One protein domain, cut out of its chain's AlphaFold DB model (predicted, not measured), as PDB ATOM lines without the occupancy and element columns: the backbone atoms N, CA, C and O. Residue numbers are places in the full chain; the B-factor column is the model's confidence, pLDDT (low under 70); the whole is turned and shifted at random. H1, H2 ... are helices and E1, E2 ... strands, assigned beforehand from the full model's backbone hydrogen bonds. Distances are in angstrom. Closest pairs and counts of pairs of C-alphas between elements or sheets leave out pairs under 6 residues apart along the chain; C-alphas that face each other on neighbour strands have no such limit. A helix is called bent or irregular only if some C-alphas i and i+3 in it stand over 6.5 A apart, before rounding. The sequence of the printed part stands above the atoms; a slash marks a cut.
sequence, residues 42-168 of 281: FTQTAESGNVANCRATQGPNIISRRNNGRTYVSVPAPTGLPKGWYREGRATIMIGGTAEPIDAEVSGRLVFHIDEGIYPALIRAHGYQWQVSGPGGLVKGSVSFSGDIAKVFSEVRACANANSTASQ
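This is residues 42 to 168 of the 281 residues of an uncharacterized protein of Rhodospirillaceae bacterium (UniProt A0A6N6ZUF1). A long, strongly twisted and curled sheet of seven strands has the long helix H2 along one face, over E2 and E3, and is partly face to face with a second sheet of four strands, a sandwich with its strands crossed. The short helix H1 is on the second sheet. The printed part has 127 residues with eleven named strands and two named helices, in the order E1 to E9, H1, E10, E11, H2; the antiparallel sheets run E1 E2 E3 E4 E9 E8 E5 and E7 E6 E10 E11. The class is mixed, helices and strands, and the whole is compact, with a radius of gyration of the C-alphas of 14.5 A and spans of 45 by 32 by 25 A.

Begin with E1, residues 42 to 47, E2, 51 to 58, E3, 61 to 66, and E4, 71 to 76, a meander, each strand the antiparallel neighbour of the one before. Look there for N 45 and O 53, 3.0 A apart, N 56 and O 63, 2.8 A, and N 64 and O 72, 2.9 A, within hydrogen-bond range. Next come E9, 109 to 112, E8, 104 to 106, and the edge strand E5, 84 to 86, with N 75 and O 110 at 3.0 A, N 111 and O 105 at 2.8 A, and N 86 and O 104 at 2.8 A. H2, residues 149 to 166, is on this sheet, making two layers, a helix on one face; its height over the sheet is 8.3 A, and its closest C-alpha pair with E2 is Val 156 and Cys 54, 5.7 A. It runs along the strands, at 18 degrees to E2 on the local plane. The second sheet has E7, 98 to 101, E6, 91 to 95, E10, 127 to 134, and E11, 137 to 144; find N 93 and O 100 at 3.0 A, N 94 and O 129 at 2.8 A, and N 130 and O 141 at 2.9 A. In the sandwich, the facing parts are 10.1 A centre to centre, the strands at 78 degrees. H1, residues 116 to 125, is irregular, with C-alphas 117 and 120 7.0 A apart; it is on the second sheet at a height of 8.7 A. H1 and residues 149 to 153 of H2 only just touch, with 3 pairs of C-alphas within 8 A, the closest Ile 123 and Ile 149, 5.6 A; the helices run opposite ways at a shallow tilt of 24 degrees. Of the O i to N i+4 pairs, 4 of 6 in H1 and 13 of 14 in H2 are within hydrogen-bond range.

Find C-alpha 42 at (112.772, 125.228, 143.519), where E1 begins. E2 is 22.5 A long from first to last C-alpha, E10 22.8 A and E11 23.8 A. From C-alpha 149 at (121.414, 122.464, 152.495), H2 runs 26.4 A to C-alpha 166 at (95.366, 119.709, 148.923).

The C-alphas farthest apart, of Gly 136 and Gln 168, are 46.5 A apart. The printed part has no cut and no long link. Mean pLDDT of the printed part is 91.8; residues 165 to 168 are under 70.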
ATOM      1  N   PHE A  42     113.870 126.072 143.066       93.88
ATOM      2  CA  PHE A  42     112.772 125.228 143.519       93.88
ATOM      3  C   PHE A  42     111.657 125.183 142.474       93.88
ATOM      4  O   PHE A  42     111.339 126.189 141.844       93.88
ATOM      5  N   THR A  43     111.097 123.996 142.255       92.19
ATOM      6  CA  THR A  43     110.026 123.752 141.282       92.19
ATOM      7  C   THR A  43     109.046 122.726 141.831       92.19
ATOM      8  O   THR A  43     109.421 121.834 142.598       92.19
ATOM      9  N   GLN A  44     107.799 122.812 141.388       91.50
ATOM     10  CA  GLN A  44     106.761 121.838 141.681       91.50
ATOM     11  C   GLN A  44     106.131 121.364 140.375       91.50
ATOM     12  O   GLN A  44     105.812 122.158 139.494       91.50
ATOM     13  N   THR A  45     105.921 120.057 140.251       90.12
ATOM     14  CA  THR A  45     105.195 119.472 139.116       90.12
ATOM     15  C   THR A  45     104.175 118.461 139.590       90.12
ATOM     16  O   THR A  45     104.501 117.599 140.404       90.12
ATOM     17  N   ALA A  46     102.963 118.542 139.047       88.44
ATOM     18  CA  ALA A  46     101.975 117.483 139.176       88.44
ATOM     19  C   ALA A  46     102.397 116.271 138.326       88.44
ATOM     20  O   ALA A  46     102.694 116.399 137.139       88.44
ATOM     21  N   GLU A  47     102.442 115.104 138.953       86.56
ATOM     22  CA  GLU A  47     102.592 113.788 138.338       86.56
ATOM     23  C   GLU A  47     101.233 113.059 138.341       86.56
ATOM     24  O   GLU A  47     100.244 113.524 138.918       86.56
ATOM     25  N   SER A  48     101.164 111.897 137.690       81.56
ATOM     26  CA  SER A  48      99.949 111.081 137.666       81.56
ATOM     27  C   SER A  48      99.527 110.621 139.069       81.56
ATOM     28  O   SER A  48     100.348 110.433 139.967       81.56
ATOM     29  N   GLY A  49      98.219 110.425 139.262       79.25
ATOM     30  CA  GLY A  49      97.670 109.912 140.521       79.25
ATOM     31  C   GLY A  49      97.689 110.915 141.677       79.25
ATOM     32  O   GLY A  49      97.907 110.509 142.815       79.25
ATOM     33  N   ASN A  50      97.472 112.208 141.397       81.56
ATOM     34  CA  ASN A  50      97.473 113.294 142.391       81.56
ATOM     35  C   ASN A  50      98.794 113.413 143.171       81.56
ATOM     36  O   ASN A  50      98.826 113.855 144.323       81.56
ATOM     37  N   VAL A  51      99.903 113.008 142.549       85.38
ATOM     38  CA  VAL A  51     101.227 113.098 143.156       85.38
ATOM     39  C   VAL A  51     101.842 114.442 142.794       85.38
ATOM     40  O   VAL A  51     102.176 114.686 141.642       85.38
ATOM     41  N   ALA A  52     102.035 115.320 143.770       89.75
ATOM     42  CA  ALA A  52     102.866 116.504 143.583       89.75
ATOM     43  C   ALA A  52     104.330 116.135 143.835       89.75
ATOM     44  O   ALA A  52     104.655 115.555 144.875       89.75
ATOM     45  N   ASN A  53     105.215 116.474 142.898       93.88
ATOM     46  CA  ASN A  53     106.650 116.267 143.020       93.88
ATOM     47  C   ASN A  53     107.380 117.606 143.167       93.88
ATOM     48  O   ASN A  53     107.483 118.385 142.214       93.88
ATOM     49  N   CYS A  54     107.877 117.848 144.375       95.25
ATOM     50  CA  CYS A  54     108.598 119.046 144.767       95.25
ATOM     51  C   CYS A  54     110.099 118.819 144.617       95.25
ATOM     52  O   CYS A  54     110.650 117.860 145.165       95.25
ATOM     53  N   ARG A  55     110.760 119.697 143.866       96.00
ATOM     54  CA  ARG A  55     112.149 119.548 143.428       96.00
ATOM     55  C   ARG A  55     112.955 120.786 143.775       96.00
ATOM     56  O   ARG A  55     112.567 121.890 143.410       96.00
ATOM     57  N   ALA A  56     114.118 120.585 144.377       96.56
ATOM     58  CA  ALA A  56     115.181 121.574 144.439       96.56
ATOM     59  C   ALA A  56     116.305 121.167 143.485       96.56
ATOM     60  O   ALA A  56     116.719 120.006 143.446       96.56
ATOM     61  N   THR A  57     116.786 122.120 142.699       96.56
ATOM     62  CA  THR A  57     117.766 121.899 141.636       96.56
ATOM     63  C   THR A  57     118.978 122.799 141.830       96.56
ATOM     64  O   THR A  57     118.825 123.995 142.065       96.56
ATOM     65  N   GLN A  58     120.174 122.222 141.729       96.44
ATOM     66  CA  GLN A  58     121.453 122.930 141.793       96.44
ATOM     67  C   GLN A  58     122.298 122.482 140.602       96.44
ATOM     68  O   GLN A  58     122.809 121.356 140.564       96.44
ATOM     69  N   GLY A  59     122.402 123.351 139.596       95.38
ATOM     70  CA  GLY A  59     122.970 122.983 138.302       95.38
ATOM     71  C   GLY A  59     122.271 121.733 137.745       95.38
ATOM     72  O   GLY A  59     121.049 121.737 137.597       95.38
ATOM     73  N   PRO A  60     123.001 120.641 137.462       96.06
ATOM     74  CA  PRO A  60     122.403 119.429 136.932       96.06
ATOM     75  C   PRO A  60     121.816 118.505 138.004       96.06
ATOM     76  O   PRO A  60     121.262 117.483 137.616       96.06
ATOM     77  N   ASN A  61     121.958 118.781 139.304       97.44
ATOM     78  CA  ASN A  61     121.579 117.866 140.387       97.44
ATOM     79  C   ASN A  61     120.189 118.195 140.938       97.44
ATOM     80  O   ASN A  61     119.804 119.361 140.993       97.44
ATOM     81  N   ILE A  62     119.444 117.171 141.360       97.75
ATOM     82  CA  ILE A  62     118.082 117.331 141.889       97.75
ATOM     83  C   ILE A  62     117.965 116.639 143.243       97.75
ATOM     84  O   ILE A  62     118.358 115.478 143.367       97.75
ATOM     85  N   ILE A  63     117.362 117.327 144.209       97.62
ATOM     86  CA  ILE A  63     116.785 116.764 145.432       97.62
ATOM     87  C   ILE A  63     115.270 116.839 145.283       97.62
ATOM     88  O   ILE A  63     114.740 117.879 144.892       97.62
ATOM     89  N   SER A  64     114.565 115.749 145.564       97.44
ATOM     90  CA  SER A  64     113.134 115.669 145.302       97.44
ATOM     91  C   SER A  64     112.374 114.959 146.400       97.44
ATOM     92  O   SER A  64     112.831 113.950 146.947       97.44
ATOM     93  N   ARG A  65     111.155 115.435 146.639       96.00
ATOM     94  CA  ARG A  65     110.181 114.789 147.507       96.00
ATOM     95  C   ARG A  65     108.795 114.885 146.901       96.00
ATOM     96  O   ARG A  65     108.342 115.950 146.490       96.00
ATOM     97  N   ARG A  66     108.101 113.758 146.914       94.00
ATOM     98  CA  ARG A  66     106.699 113.658 146.533       94.00
ATOM     99  C   ARG A  66     105.798 113.818 147.753       94.00
ATOM    100  O   ARG A  66     106.182 113.440 148.860       94.00
ATOM    101  N   ASN A  67     104.579 114.311 147.551       88.94
ATOM    102  CA  ASN A  67     103.552 114.413 148.602       88.94
ATOM    103  C   ASN A  67     103.138 113.052 149.208       88.94
ATOM    104  O   ASN A  67     102.557 113.016 150.286       88.94
ATOM    105  N   ASN A  68     103.491 111.929 148.572       86.19
ATOM    106  CA  ASN A  68     103.339 110.573 149.118       86.19
ATOM    107  C   ASN A  68     104.551 110.084 149.943       86.19
ATOM    108  O   ASN A  68     104.689 108.887 150.186       86.19
ATOM    109  N   GLY A  69     105.471 110.981 150.305       88.81
ATOM    110  CA  GLY A  69     106.644 110.680 151.128       88.81
ATOM    111  C   GLY A  69     107.820 110.053 150.377       88.81
ATOM    112  O   GLY A  69     108.903 109.941 150.943       88.81
ATOM    113  N   ARG A  70     107.668 109.680 149.098       90.19
ATOM    114  CA  ARG A  70     108.792 109.156 148.307       90.19
ATOM    115  C   ARG A  70     109.799 110.257 148.023       90.19
ATOM    116  O   ARG A  70     109.433 111.343 147.574       90.19
ATOM    117  N   THR A  71     111.072 109.950 148.227       95.62
ATOM    118  CA  THR A  71     112.155 110.914 148.041       95.62
ATOM    119  C   THR A  71     113.251 110.341 147.166       95.62
ATOM    120  O   THR A  71     113.418 109.121 147.074       95.62
ATOM    121  N   TYR A  72     113.944 111.217 146.451       97.56
ATOM    122  CA  TYR A  72     115.066 110.816 145.624       97.56
ATOM    123  C   TYR A  72     116.059 111.956 145.441       97.56
ATOM    124  O   TYR A  72     115.708 113.136 145.503       97.56
ATOM    125  N   VAL A  73     117.297 111.581 145.149       98.06
ATOM    126  CA  VAL A  73     118.291 112.475 144.555       98.06
ATOM    127  C   VAL A  73     118.588 112.001 143.143       98.06
ATOM    128  O   VAL A  73     118.452 110.817 142.844       98.06
ATOM    129  N   SER A  74     118.939 112.906 142.235       98.19
ATOM    130  CA  SER A  74     119.310 112.490 140.883       98.19
ATOM    131  C   SER A  74     120.425 113.321 140.283       98.19
ATOM    132  O   SER A  74     120.502 114.535 140.487       98.19
ATOM    133  N   VAL A  75     121.207 112.655 139.445       98.31
ATOM    134  CA  VAL A  75     122.283 113.218 138.628       98.31
ATOM    135  C   VAL A  75     121.998 112.926 137.148       98.31
ATOM    136  O   VAL A  75     121.150 112.078 136.841       98.31
ATOM    137  N   PRO A  76     122.651 113.616 136.196       97.94
ATOM    138  CA  PRO A  76     122.609 113.207 134.795       97.94
ATOM    139  C   PRO A  76     123.000 111.735 134.651       97.94
ATOM    140  O   PRO A  76     123.933 111.275 135.309       97.94
ATOM    141  N   ALA A  77     122.276 110.992 133.815       96.44
ATOM    142  CA  ALA A  77     122.607 109.595 133.573       96.44
ATOM    143  C   ALA A  77     124.002 109.503 132.923       96.44
ATOM    144  O   ALA A  77     124.228 110.163 131.906       96.44
ATOM    145  N   PRO A  78     124.934 108.708 133.476       94.69
ATOM    146  CA  PRO A  78     126.235 108.502 132.854       94.69
ATOM    147  C   PRO A  78     126.098 107.802 131.501       94.69
ATOM    148  O   PRO A  78     125.249 106.922 131.325       94.69
ATOM    149  N   THR A  79     126.970 108.146 130.557       92.31
ATOM    150  CA  THR A  79     127.040 107.461 129.263       92.31
ATOM    151  C   THR A  79     127.347 105.976 129.464       92.31
ATOM    152  O   THR A  79     128.202 105.614 130.269       92.31
ATOM    153  N   GLY A  80     126.655 105.108 128.724       88.25
ATOM    154  CA  GLY A  80     126.891 103.660 128.761       88.25
ATOM    155  C   GLY A  80     126.198 102.912 129.903       88.25
ATOM    156  O   GLY A  80     126.342 101.695 129.983       88.25
ATOM    157  N   LEU A  81     125.419 103.592 130.752       94.44
ATOM    158  CA  LEU A  81     124.573 102.949 131.757       94.44
ATOM    159  C   LEU A  81     123.186 102.643 131.141       94.44
ATOM    160  O   LEU A  81     122.459 103.585 130.814       94.44
ATOM    161  N   PRO A  82     122.793 101.366 130.936       94.88
ATOM    162  CA  PRO A  82     121.493 101.044 130.349       94.88
ATOM    163  C   PRO A  82     120.321 101.587 131.167       94.88
ATOM    164  O   PRO A  82     120.383 101.654 132.398       94.88
ATOM    165  N   LYS A  83     119.223 101.921 130.480       96.00
ATOM    166  CA  LYS A  83     117.956 102.250 131.141       96.00
ATOM    167  C   LYS A  83     117.459 101.057 131.956       96.00
ATOM    168  O   LYS A  83     117.586  99.916 131.517       96.00
ATOM    169  N   GLY A  84     116.857 101.335 133.106       94.19
ATOM    170  CA  GLY A  84     116.280 100.313 133.976       94.19
ATOM    171  C   GLY A  84     116.651 100.473 135.444       94.19
ATOM    172  O   GLY A  84     117.220 101.484 135.859       94.19
ATOM    173  N   TRP A  85     116.290  99.456 136.222       95.88
ATOM    174  CA  TRP A  85     116.456  99.418 137.671       95.88
ATOM    175  C   TRP A  85     117.760  98.731 138.082       95.88
ATOM    176  O   TRP A  85     118.103  97.661 137.583       95.88
ATOM    177  N   TYR A  86     118.440  99.328 139.054       91.69
ATOM    178  CA  TYR A  86     119.656  98.837 139.690       91.69
ATOM    179  C   TYR A  86     119.349  98.613 141.172       91.69
ATOM    180  O   TYR A  86     119.425  99.540 141.977       91.69
ATOM    181  N   ARG A  87     118.941  97.386 141.503       90.25
ATOM    182  CA  ARG A  87     118.549  96.949 142.855       90.25
ATOM    183  C   ARG A  87     119.588  95.993 143.439       90.25
ATOM    184  O   ARG A  87     120.585  95.700 142.782       90.25
ATOM    185  N   GLU A  88     119.348  95.503 144.653       80.19
ATOM    186  CA  GLU A  88     120.124  94.405 145.262       80.19
ATOM    187  C   GLU A  88     121.618  94.742 145.431       80.19
ATOM    188  O   GLU A  88     122.506  93.952 145.125       80.19
ATOM    189  N   GLY A  89     121.909  95.966 145.886       83.31
ATOM    190  CA  GLY A  89     123.283  96.425 146.121       83.31
ATOM    191  C   GLY A  89     124.050  96.806 144.854       83.31
ATOM    192  O   GLY A  89     125.225  97.160 144.931       83.31
ATOM    193  N   ARG A  90     123.401  96.798 143.682       87.50
ATOM    194  CA  ARG A  90     124.017  97.264 142.430       87.50
ATOM    195  C   ARG A  90     124.219  98.773 142.371       87.50
ATOM    196  O   ARG A  90     124.953  99.226 141.497       87.50
ATOM    197  N   ALA A  91     123.593  99.537 143.260       94.56
ATOM    198  CA  ALA A  91     123.844 100.956 143.437       94.56
ATOM    199  C   ALA A  91     124.123 101.271 144.909       94.56
ATOM    200  O   ALA A  91     123.597 100.633 145.825       94.56
ATOM    201  N   THR A  92     124.990 102.251 145.132       95.75
ATOM    202  CA  THR A  92     125.413 102.673 146.467       95.75
ATOM    203  C   THR A  92     125.591 104.181 146.482       95.75
ATOM    204  O   THR A  92     126.146 104.755 145.539       95.75
ATOM    205  N   ILE A  93     125.165 104.810 147.572       96.75
ATOM    206  CA  ILE A  93     125.525 106.185 147.906       96.75
ATOM    207  C   ILE A  93     126.517 106.149 149.071       96.75
ATOM    208  O   ILE A  93     126.327 105.420 150.037       96.75
ATOM    209  N   MET A  94     127.585 106.932 148.973       97.62
ATOM    210  CA  MET A  94     128.611 107.066 149.999       97.62
ATOM    211  C   MET A  94     128.565 108.475 150.591       97.62
ATOM    212  O   MET A  94     128.704 109.464 149.866       97.62
ATOM    213  N   ILE A  95     128.361 108.571 151.906       95.25
ATOM    214  CA  ILE A  95     128.181 109.835 152.634       95.25
ATOM    215  C   ILE A  95     129.090 109.814 153.855       95.25
ATOM    216  O   ILE A  95     128.964 108.939 154.706       95.25
ATOM    217  N   GLY A  96     130.025 110.762 153.943       89.69
ATOM    218  CA  GLY A  96     130.944 110.840 155.086       89.69
ATOM    219  C   GLY A  96     131.759 109.559 155.323       89.69
ATOM    220  O   GLY A  96     132.089 109.254 156.461       89.69
ATOM    221  N   GLY A  97     132.044 108.789 154.266       86.75
ATOM    222  CA  GLY A  97     132.764 107.511 154.343       86.75
ATOM    223  C   GLY A  97     131.887 106.278 154.596       86.75
ATOM    224  O   GLY A  97     132.381 105.161 154.469       86.75
ATOM    225  N   THR A  98     130.595 106.443 154.889       88.94
ATOM    226  CA  THR A  98     129.648 105.325 155.023       88.94
ATOM    227  C   THR A  98     129.003 105.015 153.680       88.94
ATOM    228  O   THR A  98     128.495 105.919 153.018       88.94
ATOM    229  N   ALA A  99     129.025 103.745 153.279       90.25
ATOM    230  CA  ALA A  99     128.425 103.254 152.045       90.25
ATOM    231  C   ALA A  99     127.053 102.627 152.328       90.25
ATOM    232  O   ALA A  99     126.965 101.639 153.051       90.25
ATOM    233  N   GLU A 100     126.004 103.180 151.723       87.94
ATOM    234  CA  GLU A 100     124.621 102.727 151.873       87.94
ATOM    235  C   GLU A 100     124.117 102.138 150.545       87.94
ATOM    236  O   GLU A 100     124.086 102.853 149.530       87.94
ATOM    237  N   PRO A 101     123.747 100.844 150.495       92.44
ATOM    238  CA  PRO A 101     123.131 100.261 149.311       92.44
ATOM    239  C   PRO A 101     121.756 100.895 149.080       92.44
ATOM    240  O   PRO A 101     120.978 101.083 150.011       92.44
ATOM    241  N   ILE A 102     121.450 101.218 147.827       93.25
ATOM    242  CA  ILE A 102     120.229 101.941 147.474       93.25
ATOM    243  C   ILE A 102     119.656 101.451 146.153       93.25
ATOM    244  O   ILE A 102     120.394 101.038 145.262       93.25
ATOM    245  N   ASP A 103     118.337 101.546 146.004       94.56
ATOM    246  CA  ASP A 103     117.695 101.351 144.711       94.56
ATOM    247  C   ASP A 103     117.933 102.566 143.812       94.56
ATOM    248  O   ASP A 103     117.625 103.707 144.181       94.56
ATOM    249  N   ALA A 104     118.424 102.311 142.600       96.69
ATOM    250  CA  ALA A 104     118.570 103.332 141.574       96.69
ATOM    251  C   ALA A 104     117.812 102.989 140.287       96.69
ATOM    252  O   ALA A 104     117.596 101.821 139.959       96.69
ATOM    253  N   GLU A 105     117.428 104.014 139.538       97.50
ATOM    254  CA  GLU A 105     116.744 103.896 138.253       97.50
ATOM    255  C   GLU A 105     117.382 104.829 137.219       97.50
ATOM    256  O   GLU A 105     117.702 105.984 137.509       97.50
ATOM    257  N   VAL A 106     117.539 104.334 135.992       97.31
ATOM    258  CA  VAL A 106     117.967 105.121 134.834       97.31
ATOM    259  C   VAL A 106     116.795 105.283 133.868       97.31
ATOM    260  O   VAL A 106     116.449 104.354 133.139       97.31
ATOM    261  N   SER A 107     116.202 106.478 133.833       92.69
ATOM    262  CA  SER A 107     115.028 106.818 132.996       92.69
ATOM    263  C   SER A 107     115.245 108.057 132.108       92.69
ATOM    264  O   SER A 107     114.309 108.634 131.565       92.69
ATOM    265  N   GLY A 108     116.506 108.458 131.934       93.94
ATOM    266  CA  GLY A 108     116.940 109.729 131.329       93.94
ATOM    267  C   GLY A 108     117.836 110.520 132.285       93.94
ATOM    268  O   GLY A 108     118.709 111.277 131.870       93.94
ATOM    269  N   ARG A 109     117.679 110.252 133.581       97.25
ATOM    270  CA  ARG A 109     118.585 110.632 134.665       97.25
ATOM    271  C   ARG A 109     118.904 109.396 135.491       97.25
ATOM    272  O   ARG A 109     118.155 108.425 135.419       97.25
ATOM    273  N   LEU A 110     119.987 109.443 136.257       98.31
ATOM    274  CA  LEU A 110     120.266 108.444 137.279       98.31
ATOM    275  C   LEU A 110     119.632 108.919 138.589       98.31
ATOM    276  O   LEU A 110     120.050 109.928 139.160       98.31
ATOM    277  N   VAL A 111     118.582 108.223 139.008       98.38
ATOM    278  CA  VAL A 111     117.757 108.533 140.178       98.38
ATOM    279  C   VAL A 111     118.091 107.545 141.286       98.38
ATOM    280  O   VAL A 111     118.054 106.346 141.052       98.38
ATOM    281  N   PHE A 112     118.381 108.036 142.487       98.06
ATOM    282  CA  PHE A 112     118.611 107.228 143.683       98.06
ATOM    283  C   PHE A 112     117.469 107.449 144.671       98.06
ATOM    284  O   PHE A 112     117.236 108.578 145.118       98.06
ATOM    285  N   HIS A 113     116.754 106.385 145.021       95.50
ATOM    286  CA  HIS A 113     115.602 106.453 145.916       95.50
ATOM    287  C   HIS A 113     116.044 106.393 147.378       95.50
ATOM    288  O   HIS A 113     116.201 105.311 147.932       95.50
ATOM    289  N   ILE A 114     116.258 107.558 147.990       94.50
ATOM    290  CA  ILE A 114     116.730 107.675 149.375       94.50
ATOM    291  C   ILE A 114     115.567 107.709 150.376       94.50
ATOM    292  O   ILE A 114     114.474 108.204 150.077       94.50
ATOM    293  N   ASP A 115     115.833 107.234 151.589       88.31
ATOM    294  CA  ASP A 115     114.984 107.464 152.757       88.31
ATOM    295  C   ASP A 115     115.324 108.803 153.428       88.31
ATOM    296  O   ASP A 115     116.474 109.247 153.439       88.31
ATOM    297  N   GLU A 116     114.337 109.431 154.073       84.88
ATOM    298  CA  GLU A 116     114.553 110.682 154.818       84.88
ATOM    299  C   GLU A 116     115.551 110.550 155.972       84.88
ATOM    300  O   GLU A 116     116.180 111.536 156.352       84.88
ATOM    301  N   GLY A 117     115.734 109.339 156.509       87.75
ATOM    302  CA  GLY A 117     116.729 109.071 157.553       87.75
ATOM    303  C   GLY A 117     118.163 109.407 157.125       87.75
ATOM    304  O   GLY A 117     119.011 109.658 157.978       87.75
ATOM    305  N   ILE A 118     118.426 109.481 155.816       90.12
ATOM    306  CA  ILE A 118     119.737 109.804 155.240       90.12
ATOM    307  C   ILE A 118     119.969 111.329 155.176       90.12
ATOM    308  O   ILE A 118     121.113 111.784 155.081       90.12
ATOM    309  N   TYR A 119     118.921 112.158 155.290       91.38
ATOM    310  CA  TYR A 119     119.031 113.615 155.128       91.38
ATOM    311  C   TYR A 119     120.036 114.261 156.088       91.38
ATOM    312  O   TYR A 119     120.865 115.034 155.612       91.38
ATOM    313  N   PRO A 120     120.052 113.947 157.403       92.62
ATOM    314  CA  PRO A 120     121.033 114.540 158.309       92.62
ATOM    315  C   PRO A 120     122.477 114.236 157.896       92.62
ATOM    316  O   PRO A 120     123.352 115.083 158.064       92.62
ATOM    317  N   ALA A 121     122.737 113.051 157.335       91.62
ATOM    318  CA  ALA A 121     124.061 112.692 156.841       91.62
ATOM    319  C   ALA A 121     124.423 113.494 155.581       91.62
ATOM    320  O   ALA A 121     125.517 114.049 155.522       91.62
ATOM    321  N   LEU A 122     123.498 113.626 154.621       93.62
ATOM    322  CA  LEU A 122     123.694 114.435 153.406       93.62
ATOM    323  C   LEU A 122     123.926 115.916 153.717       93.62
ATOM    324  O   LEU A 122     124.791 116.541 153.107       93.62
ATOM    325  N   ILE A 123     123.169 116.462 154.673       95.19
ATOM    326  CA  ILE A 123     123.307 117.846 155.137       95.19
ATOM    327  C   ILE A 123     124.699 118.049 155.740       95.19
ATOM    328  O   ILE A 123     125.412 118.946 155.309       95.19
ATOM    329  N   ARG A 124     125.121 117.186 156.678       94.94
ATOM    330  CA  ARG A 124     126.451 117.288 157.308       94.94
ATOM    331  C   ARG A 124     127.600 117.107 156.319       94.94
ATOM    332  O   ARG A 124     128.622 117.766 156.456       94.94
ATOM    333  N   ALA A 125     127.451 116.207 155.351       95.69
ATOM    334  CA  ALA A 125     128.489 115.919 154.366       95.69
ATOM    335  C   ALA A 125     128.542 116.935 153.213       95.69
ATOM    336  O   ALA A 125     129.472 116.874 152.412       95.69
ATOM    337  N   HIS A 126     127.554 117.834 153.095       96.38
ATOM    338  CA  HIS A 126     127.424 118.785 151.983       96.38
ATOM    339  C   HIS A 126     127.531 118.124 150.596       96.38
ATOM    340  O   HIS A 126     128.064 118.699 149.645       96.38
ATOM    341  N   GLY A 127     127.027 116.898 150.463       96.56
ATOM    342  CA  GLY A 127     127.161 116.131 149.233       96.56
ATOM    343  C   GLY A 127     127.166 114.629 149.459       96.56
ATOM    344  O   GLY A 127     126.917 114.136 150.559       96.56
ATOM    345  N   TYR A 128     127.440 113.904 148.382       98.31
ATOM    346  CA  TYR A 128     127.594 112.457 148.394       98.31
ATOM    347  C   TYR A 128     128.408 111.981 147.194       98.31
ATOM    348  O   TYR A 128     128.453 112.625 146.144       98.31
ATOM    349  N   GLN A 129     129.035 110.823 147.333       98.44
ATOM    350  CA  GLN A 129     129.541 110.055 146.203       98.44
ATOM    351  C   GLN A 129     128.535 108.960 145.861       98.44
ATOM    352  O   GLN A 129     127.750 108.534 146.705       98.44
ATOM    353  N   TRP A 130     128.535 108.502 144.621       98.19
ATOM    354  CA  TRP A 130     127.663 107.420 144.189       98.19
ATOM    355  C   TRP A 130     128.422 106.457 143.292       98.19
ATOM    356  O   TRP A 130     129.385 106.837 142.620       98.19
ATOM    357  N   GLN A 131     127.970 105.209 143.276       97.56
ATOM    358  CA  GLN A 131     128.464 104.186 142.366       97.56
ATOM    359  C   GLN A 131     127.335 103.254 141.928       97.56
ATOM    360  O   GLN A 131     126.419 102.971 142.702       97.56
ATOM    361  N   VAL A 132     127.397 102.786 140.684       97.50
ATOM    362  CA  VAL A 132     126.433 101.864 140.081       97.50
ATOM    363  C   VAL A 132     127.173 100.818 139.253       97.50
ATOM    364  O   VAL A 132     128.023 101.149 138.427       97.50
ATOM    365  N   SER A 133     126.840  99.548 139.462       94.56
ATOM    366  CA  SER A 133     127.395  98.411 138.722       94.56
ATOM    367  C   SER A 133     126.627  98.186 137.416       94.56
ATOM    368  O   SER A 133     125.503  97.658 137.414       94.56
ATOM    369  N   GLY A 134     127.237  98.589 136.301       90.38
ATOM    370  CA  GLY A 134     126.718  98.417 134.943       90.38
ATOM    371  C   GLY A 134     127.438  97.313 134.150       90.38
ATOM    372  O   GLY A 134     128.385  96.706 134.649       90.38
ATOM    373  N   PRO A 135     127.019  97.052 132.895       88.19
ATOM    374  CA  PRO A 135     127.651  96.042 132.035       88.19
ATOM    375  C   PRO A 135     129.129  96.322 131.735       88.19
ATOM    376  O   PRO A 135     129.915  95.392 131.606       88.19
ATOM    377  N   GLY A 136     129.512  97.600 131.649       89.19
ATOM    378  CA  GLY A 136     130.900  98.037 131.456       89.19
ATOM    379  C   GLY A 136     131.720  98.133 132.747       89.19
ATOM    380  O   GLY A 136     132.803  98.710 132.732       89.19
ATOM    381  N   GLY A 137     131.199  97.621 133.866       92.62
ATOM    382  CA  GLY A 137     131.822  97.714 135.182       92.62
ATOM    383  C   GLY A 137     131.214  98.798 136.072       92.62
ATOM    384  O   GLY A 137     130.066  99.220 135.903       92.62
ATOM    385  N   LEU A 138     131.985  99.208 137.078       95.75
ATOM    386  CA  LEU A 138     131.546 100.157 138.094       95.75
ATOM    387  C   LEU A 138     131.642 101.596 137.573       95.75
ATOM    388  O   LEU A 138     132.730 102.096 137.289       95.75
ATOM    389  N   VAL A 139     130.503 102.279 137.506       97.00
ATOM    390  CA  VAL A 139     130.418 103.706 137.181       97.00
ATOM    391  C   VAL A 139     130.264 104.485 138.479       97.00
ATOM    392  O   VAL A 139     129.451 104.108 139.317       97.00
ATOM    393  N   LYS A 140     131.023 105.567 138.657       97.31
ATOM    394  CA  LYS A 140     131.016 106.370 139.885       97.31
ATOM    395  C   LYS A 140     130.968 107.862 139.597       97.31
ATOM    396  O   LYS A 140     131.394 108.309 138.534       97.31
ATOM    397  N   GLY A 141     130.517 108.630 140.576       97.56
ATOM    398  CA  GLY A 141     130.542 110.084 140.529       97.56
ATOM    399  C   GLY A 141     130.397 110.707 141.907       97.56
ATOM    400  O   GLY A 141     130.336 110.020 142.926       97.56
ATOM    401  N   SER A 142     130.373 112.034 141.934       97.81
ATOM    402  CA  SER A 142     130.204 112.803 143.162       97.81
ATOM    403  C   SER A 142     129.301 114.001 142.929       97.81
ATOM    404  O   SER A 142     129.200 114.517 141.816       97.81
ATOM    405  N   VAL A 143     128.623 114.408 143.991       97.88
ATOM    406  CA  VAL A 143     127.761 115.578 144.049       97.88
ATOM    407  C   VAL A 143     128.201 116.395 145.247       97.88
ATOM    408  O   VAL A 143     128.273 115.874 146.358       97.88
ATOM    409  N   SER A 144     128.477 117.673 145.016       97.31
ATOM    410  CA  SER A 144     128.723 118.653 146.068       97.31
ATOM    411  C   SER A 144     127.571 119.644 146.095       97.31
ATOM    412  O   SER A 144     127.121 120.122 145.051       97.31
ATOM    413  N   PHE A 145     127.087 119.918 147.296       96.31
ATOM    414  CA  PHE A 145     125.994 120.830 147.546       96.31
ATOM    415  C   PHE A 145     126.518 122.174 148.066       96.31
ATOM    416  O   PHE A 145     127.394 122.208 148.927       96.31
ATOM    417  N   SER A 146     125.975 123.289 147.569       94.44
ATOM    418  CA  SER A 146     126.351 124.646 148.003       94.44
ATOM    419  C   SER A 146     125.252 125.323 148.818       94.44
ATOM    420  O   SER A 146     124.072 125.082 148.579       94.44
ATOM    421  N   GLY A 147     125.621 126.247 149.705       92.75
ATOM    422  CA  GLY A 147     124.659 127.026 150.489       92.75
ATOM    423  C   GLY A 147     124.052 126.246 151.659       92.75
ATOM    424  O   GLY A 147     124.622 125.263 152.133       92.75
ATOM    425  N   ASP A 148     122.902 126.713 152.146       95.00
ATOM    426  CA  ASP A 148     122.213 126.124 153.298       95.00
ATOM    427  C   ASP A 148     121.383 124.899 152.886       95.00
ATOM    428  O   ASP A 148     120.205 124.987 152.537       95.00
ATOM    429  N   ILE A 149     122.021 123.732 152.923       95.88
ATOM    430  CA  ILE A 149     121.414 122.464 152.495       95.88
ATOM    431  C   ILE A 149     120.298 122.018 153.433       95.88
ATOM    432  O   ILE A 149     119.318 121.425 152.977       95.88
ATOM    433  N   ALA A 150     120.398 122.342 154.722       95.62
ATOM    434  CA  ALA A 150     119.326 122.067 155.669       95.62
ATOM    435  C   ALA A 150     118.053 122.819 155.259       95.62
ATOM    436  O   ALA A 150     116.978 122.214 155.193       95.62
ATOM    437  N   LYS A 151     118.194 124.096 154.878       95.19
ATOM    438  CA  LYS A 151     117.087 124.887 154.343       95.19
ATOM    439  C   LYS A 151     116.524 124.275 153.061       95.19
ATOM    440  O   LYS A 151     115.315 124.090 152.986       95.19
ATOM    441  N   VAL A 152     117.355 123.848 152.108       95.94
ATOM    442  CA  VAL A 152     116.885 123.191 150.865       95.94
ATOM    443  C   VAL A 152     115.995 121.977 151.142       95.94
ATOM    444  O   VAL A 152     114.895 121.881 150.592       95.94
ATOM    445  N   PHE A 153     116.437 121.056 152.005       95.31
ATOM    446  CA  PHE A 153     115.626 119.889 152.374       95.31
ATOM    447  C   PHE A 153     114.340 120.294 153.106       95.31
ATOM    448  O   PHE A 153     113.298 119.671 152.888       95.31
ATOM    449  N   SER A 154     114.394 121.330 153.951       94.06
ATOM    450  CA  SER A 154     113.218 121.839 154.666       94.06
ATOM    451  C   SER A 154     112.165 122.419 153.720       94.06
ATOM    452  O   SER A 154     110.990 122.088 153.860       94.06
ATOM    453  N   GLU A 155     112.586 123.179 152.706       93.44
ATOM    454  CA  GLU A 155     111.720 123.755 151.674       93.44
ATOM    455  C   GLU A 155     111.066 122.624 150.865       93.44
ATOM    456  O   GLU A 155     109.845 122.487 150.838       93.44
ATOM    457  N   VAL A 156     111.852 121.691 150.318       94.19
ATOM    458  CA  VAL A 156     111.309 120.534 149.576       94.19
ATOM    459  C   VAL A 156     110.313 119.718 150.420       94.19
ATOM    460  O   VAL A 156     109.297 119.244 149.899       94.19
ATOM    461  N   ARG A 157     110.562 119.573 151.730       93.38
ATOM    462  CA  ARG A 157     109.630 118.926 152.665       93.38
ATOM    463  C   ARG A 157     108.346 119.723 152.852       93.38
ATOM    464  O   ARG A 157     107.266 119.142 152.747       93.38
ATOM    465  N   ALA A 158     108.452 121.018 153.119       90.38
ATOM    466  CA  ALA A 158     107.298 121.887 153.299       90.38
ATOM    467  C   ALA A 158     106.419 121.925 152.033       90.38
ATOM    468  O   ALA A 158     105.196 121.881 152.157       90.38
ATOM    469  N   CYS A 159     107.010 121.837 150.838       90.94
ATOM    470  CA  CYS A 159     106.277 121.745 149.571       90.94
ATOM    471  C   CYS A 159     105.440 120.485 149.487       90.94
ATOM    472  O   CYS A 159     104.235 120.529 149.233       90.94
ATOM    473  N   ALA A 160     106.077 119.342 149.727       91.50
ATOM    474  CA  ALA A 160     105.396 118.062 149.667       91.50
ATOM    475  C   ALA A 160     104.259 117.995 150.698       91.50
ATOM    476  O   ALA A 160     103.191 117.469 150.392       91.50
ATOM    477  N   ASN A 161     104.468 118.574 151.884       88.62
ATOM    478  CA  ASN A 161     103.468 118.617 152.947       88.62
ATOM    479  C   ASN A 161     102.293 119.547 152.596       88.62
ATOM    480  O   ASN A 161     101.146 119.127 152.726       88.62
ATOM    481  N   ALA A 162     102.542 120.752 152.074       85.69
ATOM    482  CA  ALA A 162     101.481 121.664 151.625       85.69
ATOM    483  C   ALA A 162     100.595 121.032 150.532       85.69
ATOM    484  O   ALA A 162      99.379 121.221 150.497       85.69
ATOM    485  N   ASN A 163     101.196 120.197 149.681       82.31
ATOM    486  CA  ASN A 163     100.491 119.459 148.636       82.31
ATOM    487  C   ASN A 163      99.886 118.123 149.099       82.31
ATOM    488  O   ASN A 163      99.186 117.468 148.327       82.31
ATOM    489  N   SER A 164     100.136 117.698 150.340       74.50
ATOM    490  CA  SER A 164      99.471 116.530 150.932       74.50
ATOM    491  C   SER A 164      98.069 116.883 151.444       74.50
ATOM    492  O   SER A 164      97.136 116.102 151.270       74.50
ATOM    493  N   THR A 165      97.891 118.102 151.962       56.75
ATOM    494  CA  THR A 165      96.601 118.647 152.415       56.75
ATOM    495  C   THR A 165      95.657 118.996 151.263       56.75
ATOM    496  O   THR A 165      94.452 118.798 151.379       56.75
ATOM    497  N   ALA A 166      96.182 119.425 150.110       51.44
ATOM    498  CA  ALA A 166      95.366 119.709 148.923       51.44
ATOM    499  C   ALA A 166      94.740 118.441 148.299       51.44
ATOM    500  O   ALA A 166      93.631 118.493 147.771       51.44
ATOM    501  N   SER A 167      95.392 117.277 148.417       48.50
ATOM    502  CA  SER A 167      94.824 115.988 147.985       48.50
ATOM    503  C   SER A 167      93.787 115.405 148.957       48.50
ATOM    504  O   SER A 167      93.108 114.446 148.599       48.50
ATOM    505  N   GLN A 168      93.639 115.969 150.162       45.66
ATOM    506  CA  GLN A 168      92.653 115.542 151.167       45.66
ATOM    507  C   GLN A 168      91.321 116.312 151.096       45.66
ATOM    508  O   GLN A 168      90.400 116.000 151.845       45.66
TER     509      GLN A 168